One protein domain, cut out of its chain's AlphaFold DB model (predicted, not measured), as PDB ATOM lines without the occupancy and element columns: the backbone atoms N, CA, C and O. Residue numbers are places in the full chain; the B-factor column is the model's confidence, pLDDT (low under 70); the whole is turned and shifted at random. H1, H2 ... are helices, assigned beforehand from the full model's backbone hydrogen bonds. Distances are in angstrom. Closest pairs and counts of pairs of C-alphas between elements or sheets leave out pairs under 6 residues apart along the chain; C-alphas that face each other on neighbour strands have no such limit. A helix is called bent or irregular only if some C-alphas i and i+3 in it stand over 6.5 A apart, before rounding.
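Overview. This is residues 658 to 686 and 702 to 720 of the 875 residues of the protein "ATP pyrophosphate-lyase" of Leishmania braziliensis MHOM/BR/75/M2904 (UniProt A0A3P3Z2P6). H1 and H2 make an open V, joined at its point by a tight link, and the long helix H3 lies lengthwise over the opening between the two arms. H3 packs mainly on H1, crossing it obliquely, while its first part comes near H2, and the centres of the three helices make a triangle. The printed part has 48 residues with three named helices, in the order H1, H2, H3, and no named strand; the class is all helix. The whole is compact, with a radius of gyration of the C-alphas of 10.6 A, yet elongated in outline, spanning 34 by 21 by 15 A.

Arrangement. H1, residues 658 to 667, and H2, residues 672 to 685, are close but not clearly touching, with the closest C-alphas, those of Phe 667 and Arg 675, 6.5 A apart. Their lines stand at a steep tilt of 55 degrees, opposite ways. H3, residues 702 to 720, touches H1 with residues 707 to 715 alone. The closest C-alphas of H1 and H3, those of Ala 660 and Ala 711, are 5.3 A apart. H1 and H3 run opposite ways at a steep tilt of 46 degrees. H2 and H3 only just touch, with 3 pairs of C-alphas within 8 A, and H3 does so with residues 703 to 710 alone. The closest C-alphas of H2 and H3 are those of Val 676 and Trp 703, 5.9 A apart. H2 and H3 run the same way at a shallow tilt of 28 degrees. In H1 and H3 every O i to N i+4 pair is within hydrogen-bond range; in H2 it is 6 of 10.

Along the chain. H1 runs from C-alpha 658 at (46.049, -35.472, 12.543) to C-alpha 667, 14.5 A. H2 runs from C-alpha 672 at (29.345, -46.078, 19.989) to C-alpha 685, 21.6 A. H2 is irregular, but only just: C-alphas 673 and 676 are 7.0 A apart. H3, the longest helix with 19 residues, measures 27.5 A from C-alpha 702 to C-alpha 720, which is at (58.763, -32.558, 23.842).

Size, cuts and confidence. The two C-alphas farthest apart are those of Pro 671 and Ala 720, 34.1 A. The link from H1 to H2, four residues, is tight. The link from H2 to H3 is across the cut: residues 687 to 701 are not printed, and C-alphas 686 and 702 are 17.9 A apart. The mean pLDDT of the printed part is 78.3, and the model's confidence is low, under 70, at residues 672 to 673 and residue 720.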
ATOM      1  N   GLY A 658      45.675 -34.282  13.314       70.75
ATOM      2  CA  GLY A 658      46.049 -35.472  12.543       70.75
ATOM      3  C   GLY A 658      46.017 -36.750  13.387       70.75
ATOM      4  O   GLY A 658      45.505 -37.776  12.945       70.75
ATOM      5  N   ILE A 659      46.497 -36.675  14.631       79.62
ATOM      6  CA  ILE A 659      46.437 -37.796  15.580       79.62
ATOM      7  C   ILE A 659      44.983 -38.132  15.927       79.62
ATOM      8  O   ILE A 659      44.618 -39.306  15.912       79.62
ATOM      9  N   ALA A 660      44.144 -37.123  16.183       77.81
ATOM     10  CA  ALA A 660      42.722 -37.324  16.439       77.81
ATOM     11  C   ALA A 660      42.034 -38.037  15.260       77.81
ATOM     12  O   ALA A 660      41.345 -39.024  15.484       77.81
ATOM     13  N   LEU A 661      42.301 -37.635  14.010       76.06
ATOM     14  CA  LEU A 661      41.729 -38.264  12.809       76.06
ATOM     15  C   LEU A 661      42.095 -39.753  12.675       76.06
ATOM     16  O   LEU A 661      41.240 -40.589  12.360       76.06
ATOM     17  N   VAL A 662      43.366 -40.090  12.909       80.94
ATOM     18  CA  VAL A 662      43.845 -41.480  12.862       80.94
ATOM     19  C   VAL A 662      43.174 -42.302  13.954       80.94
ATOM     20  O   VAL A 662      42.638 -43.371  13.670       80.94
ATOM     21  N   LEU A 663      43.143 -41.786  15.184       82.31
ATOM     22  CA  LEU A 663      42.489 -42.471  16.292       82.31
ATOM     23  C   LEU A 663      40.985 -42.650  16.011       82.31
ATOM     24  O   LEU A 663      40.463 -43.745  16.196       82.31
ATOM     25  N   THR A 664      40.293 -41.635  15.487       81.19
ATOM     26  CA  THR A 664      38.879 -41.742  15.091       81.19
ATOM     27  C   THR A 664      38.671 -42.843  14.052       81.19
ATOM     28  O   THR A 664      37.732 -43.624  14.176       81.19
ATOM     29  N   SER A 665      39.576 -42.978  13.082       81.19
ATOM     30  CA  SER A 665      39.518 -44.037  12.067       81.19
ATOM     31  C   SER A 665      39.778 -45.432  12.652       81.19
ATOM     32  O   SER A 665      39.114 -46.390  12.265       81.19
ATOM     33  N   CYS A 666      40.685 -45.558  13.626       81.94
ATOM     34  CA  CYS A 666      40.952 -46.823  14.321       81.94
ATOM     35  C   CYS A 666      39.756 -47.313  15.148       81.94
ATOM     36  O   CYS A 666      39.536 -48.519  15.247       81.94
ATOM     37  N   PHE A 667      38.981 -46.394  15.731       82.50
ATOM     38  CA  PHE A 667      37.831 -46.728  16.577       82.50
ATOM     39  C   PHE A 667      36.479 -46.677  15.842       82.50
ATOM     40  O   PHE A 667      35.469 -47.114  16.397       82.50
ATOM     41  N   ALA A 668      36.450 -46.220  14.585       77.94
ATOM     42  CA  ALA A 668      35.258 -46.194  13.737       77.94
ATOM     43  C   ALA A 668      34.526 -47.553  13.607       77.94
ATOM     44  O   ALA A 668      33.294 -47.534  13.637       77.94
ATOM     45  N   PRO A 669      35.215 -48.717  13.532       80.81
ATOM     46  CA  PRO A 669      34.557 -50.024  13.426       80.81
ATOM     47  C   PRO A 669      33.777 -50.451  14.678       80.81
ATOM     48  O   PRO A 669      32.950 -51.356  14.597       80.81
ATOM     49  N   TYR A 670      34.034 -49.832  15.837       79.69
ATOM     50  CA  TYR A 670      33.351 -50.175  17.085       79.69
ATOM     51  C   TYR A 670      32.014 -49.429  17.208       79.69
ATOM     52  O   TYR A 670      31.948 -48.235  16.891       79.69
ATOM     53  N   PRO A 671      30.956 -50.081  17.725       78.88
ATOM     54  CA  PRO A 671      29.700 -49.409  18.041       78.88
ATOM     55  C   PRO A 671      29.897 -48.384  19.169       78.88
ATOM     56  O   PRO A 671      30.692 -48.606  20.084       78.88
ATOM     57  N   VAL A 672      29.158 -47.266  19.120       68.31
ATOM     58  CA  VAL A 672      29.345 -46.078  19.989       68.31
ATOM     59  C   VAL A 672      29.421 -46.438  21.481       68.31
ATOM     60  O   VAL A 672      30.335 -45.992  22.173       68.31
ATOM     61  N   ALA A 673      28.558 -47.346  21.943       66.44
ATOM     62  CA  ALA A 673      28.512 -47.802  23.335       66.44
ATOM     63  C   ALA A 673      29.775 -48.558  23.810       66.44
ATOM     64  O   ALA A 673      30.023 -48.663  25.010       66.44
ATOM     65  N   GLN A 674      30.588 -49.102  22.895       75.75
ATOM     66  CA  GLN A 674      31.812 -49.850  23.223       75.75
ATOM     67  C   GLN A 674      33.089 -49.011  23.089       75.75
ATOM     68  O   GLN A 674      34.095 -49.330  23.724       75.75
ATOM     69  N   ARG A 675      33.057 -47.902  22.337       81.69
ATOM     70  CA  ARG A 675      34.245 -47.076  22.046       81.69
ATOM     71  C   ARG A 675      34.926 -46.518  23.298       81.69
ATOM     72  O   ARG A 675      36.151 -46.498  23.367       81.69
ATOM     73  N   VAL A 676      34.161 -46.099  24.310       74.50
ATOM     74  CA  VAL A 676      34.713 -45.563  25.573       74.50
ATOM     75  C   VAL A 676      35.465 -46.641  26.365       74.50
ATOM     76  O   VAL A 676      36.505 -46.355  26.954       74.50
ATOM     77  N   ARG A 677      34.973 -47.887  26.343       78.81
ATOM     78  CA  ARG A 677      35.590 -49.018  27.049       78.81
ATOM     79  C   ARG A 677      36.936 -49.393  26.435       78.81
ATOM     80  O   ARG A 677      37.909 -49.563  27.162       78.81
ATOM     81  N   GLU A 678      36.990 -49.458  25.108       81.25
ATOM     82  CA  GLU A 678      38.215 -49.785  24.365       81.25
ATOM     83  C   GLU A 678      39.254 -48.652  24.403       81.25
ATOM     84  O   GLU A 678      40.450 -48.886  24.243       81.25
ATOM     85  N   LEU A 679      38.823 -47.415  24.669       82.88
ATOM     86  CA  LEU A 679      39.714 -46.263  24.817       82.88
ATOM     87  C   LEU A 679      40.397 -46.211  26.198       82.88
ATOM     88  O   LEU A 679      41.485 -45.649  26.344       82.88
ATOM     89  N   GLN A 680      39.792 -46.817  27.220       80.25
ATOM     90  CA  GLN A 680      40.236 -46.738  28.615       80.25
ATOM     91  C   GLN A 680      41.681 -47.228  28.878       80.25
ATOM     92  O   GLN A 680      42.388 -46.560  29.637       80.25
ATOM     93  N   PRO A 681      42.183 -48.305  28.236       81.25
ATOM     94  CA  PRO A 681      43.582 -48.725  28.354       81.25
ATOM     95  C   PRO A 681      44.572 -47.712  27.761       81.25
ATOM     96  O   PRO A 681      45.700 -47.585  28.236       81.25
ATOM     97  N   LEU A 682      44.172 -46.981  26.716       82.31
ATOM     98  CA  LEU A 682      45.009 -45.937  26.126       82.31
ATOM     99  C   LEU A 682      45.026 -44.690  27.012       82.31
ATOM    100  O   LEU A 682      46.089 -44.117  27.233       82.31
ATOM    101  N   LEU A 683      43.886 -44.305  27.586       81.19
ATOM    102  CA  LEU A 683      43.818 -43.176  28.517       81.19
ATOM    103  C   LEU A 683      44.684 -43.414  29.762       81.19
ATOM    104  O   LEU A 683      45.450 -42.528  30.142       81.19
ATOM    105  N   SER A 684      44.647 -44.623  30.338       79.75
ATOM    106  CA  SER A 684      45.481 -44.969  31.496       79.75
ATOM    107  C   SER A 684      46.973 -44.975  31.158       79.75
ATOM    108  O   SER A 684      47.769 -44.399  31.897       79.75
ATOM    109  N   LYS A 685      47.357 -45.539  30.005       81.44
ATOM    110  CA  LYS A 685      48.755 -45.573  29.546       81.44
ATOM    111  C   LYS A 685      49.355 -44.176  29.348       81.44
ATOM    112  O   LYS A 685      50.550 -43.997  29.559       81.44
ATOM    113  N   TRP A 686      48.541 -43.202  28.945       77.19
ATOM    114  CA  TRP A 686      48.973 -41.823  28.695       77.19
ATOM    115  C   TRP A 686      48.663 -40.857  29.852       77.19
ATOM    116  O   TRP A 686      48.911 -39.656  29.727       77.19
ATOM    117  N   TYR A 702      30.958 -37.252  24.548       76.69
ATOM    118  CA  TYR A 702      31.817 -37.649  25.657       76.69
ATOM    119  C   TYR A 702      33.049 -38.423  25.162       76.69
ATOM    120  O   TYR A 702      34.171 -38.165  25.605       76.69
ATOM    121  N   TRP A 703      32.862 -39.337  24.206       78.88
ATOM    122  CA  TRP A 703      33.961 -40.061  23.575       78.88
ATOM    123  C   TRP A 703      34.880 -39.129  22.771       78.88
ATOM    124  O   TRP A 703      36.100 -39.178  22.944       78.88
ATOM    125  N   GLN A 704      34.315 -38.233  21.957       76.44
ATOM    126  CA  GLN A 704      35.079 -37.281  21.149       76.44
ATOM    127  C   GLN A 704      35.918 -36.334  22.029       76.44
ATOM    128  O   GLN A 704      37.085 -36.073  21.732       76.44
ATOM    129  N   GLY A 705      35.377 -35.888  23.168       74.06
ATOM    130  CA  GLY A 705      36.110 -35.076  24.146       74.06
ATOM    131  C   GLY A 705      37.305 -35.803  24.779       74.06
ATOM    132  O   GLY A 705      38.383 -35.221  24.929       74.06
ATOM    133  N   LEU A 706      37.163 -37.095  25.104       78.94
ATOM    134  CA  LEU A 706      38.271 -37.918  25.612       78.94
ATOM    135  C   LEU A 706      39.356 -38.142  24.550       78.94
ATOM    136  O   LEU A 706      40.549 -38.082  24.857       78.94
ATOM    137  N   MET A 707      38.947 -38.356  23.301       79.25
ATOM    138  CA  MET A 707      39.843 -38.538  22.159       79.25
ATOM    139  C   MET A 707      40.681 -37.291  21.875       79.25
ATOM    140  O   MET A 707      41.896 -37.396  21.702       79.25
ATOM    141  N   ASN A 708      40.068 -36.107  21.915       79.69
ATOM    142  CA  ASN A 708      40.771 -34.838  21.717       79.69
ATOM    143  C   ASN A 708      41.820 -34.591  22.814       79.69
ATOM    144  O   ASN A 708      42.950 -34.189  22.522       79.69
ATOM    145  N   ARG A 709      41.497 -34.905  24.076       77.12
ATOM    146  CA  ARG A 709      42.452 -34.821  25.197       77.12
ATOM    147  C   ARG A 709      43.614 -35.800  25.041       77.12
ATOM    148  O   ARG A 709      44.765 -35.425  25.275       77.12
ATOM    149  N   LEU A 710      43.335 -37.030  24.612       82.62
ATOM    150  CA  LEU A 710      44.372 -38.022  24.332       82.62
ATOM    151  C   LEU A 710      45.283 -37.565  23.184       82.62
ATOM    152  O   LEU A 710      46.505 -37.618  23.316       82.62
ATOM    153  N   ALA A 711      44.714 -37.053  22.092       81.06
ATOM    154  CA  ALA A 711      45.471 -36.547  20.950       81.06
ATOM    155  C   ALA A 711      46.372 -35.354  21.324       81.06
ATOM    156  O   ALA A 711      47.535 -35.319  20.918       81.06
ATOM    157  N   LEU A 712      45.890 -34.424  22.160       77.50
ATOM    158  CA  LEU A 712      46.702 -33.331  22.717       77.50
ATOM    159  C   LEU A 712      47.855 -33.852  23.578       77.50
ATOM    160  O   LEU A 712      48.986 -33.374  23.460       77.50
ATOM    161  N   ARG A 713      47.603 -34.855  24.426       79.56
ATOM    162  CA  ARG A 713      48.645 -35.433  25.283       79.56
ATOM    163  C   ARG A 713      49.719 -36.157  24.469       79.56
ATOM    164  O   ARG A 713      50.905 -36.009  24.749       79.56
ATOM    165  N   ILE A 714      49.325 -36.883  23.427       81.94
ATOM    166  CA  ILE A 714      50.269 -37.552  22.522       81.94
ATOM    167  C   ILE A 714      51.088 -36.518  21.738       81.94
ATOM    168  O   ILE A 714      52.308 -36.657  21.647       81.94
ATOM    169  N   ALA A 715      50.449 -35.466  21.215       79.56
ATOM    170  CA  ALA A 715      51.123 -34.406  20.463       79.56
ATOM    171  C   ALA A 715      52.123 -33.607  21.319       79.56
ATOM    172  O   ALA A 715      53.220 -33.293  20.867       79.56
ATOM    173  N   THR A 716      51.775 -33.300  22.570       78.19
ATOM    174  CA  THR A 716      52.668 -32.573  23.491       78.19
ATOM    175  C   THR A 716      53.890 -33.406  23.874       78.19
ATOM    176  O   THR A 716      55.013 -32.900  23.850       78.19
ATOM    177  N   VAL A 717      53.708 -34.700  24.153       78.06
ATOM    178  CA  VAL A 717      54.820 -35.612  24.458       78.06
ATOM    179  C   VAL A 717      55.709 -35.841  23.236       78.06
ATOM    180  O   VAL A 717      56.933 -35.848  23.371       78.06
ATOM    181  N   SER A 718      55.137 -36.001  22.037       74.56
ATOM    182  CA  SER A 718      55.929 -36.193  20.817       74.56
ATOM    183  C   SER A 718      56.773 -34.959  20.482       74.56
ATOM    184  O   SER A 718      57.963 -35.101  20.196       74.56
ATOM    185  N   GLN A 719      56.212 -33.755  20.629       74.00
ATOM    186  CA  GLN A 719      56.944 -32.500  20.442       74.00
ATOM    187  C   GLN A 719      58.025 -32.284  21.512       74.00
ATOM    188  O   GLN A 719      59.136 -31.868  21.185       74.00
ATOM    189  N   ALA A 720      57.754 -32.614  22.781       66.94
ATOM    190  CA  ALA A 720      58.763 -32.558  23.842       66.94
ATOM    191  C   ALA A 720      59.933 -33.525  23.575       66.94
ATOM    192  O   ALA A 720      61.097 -33.178  23.782       66.94
TER     193      ALA A 720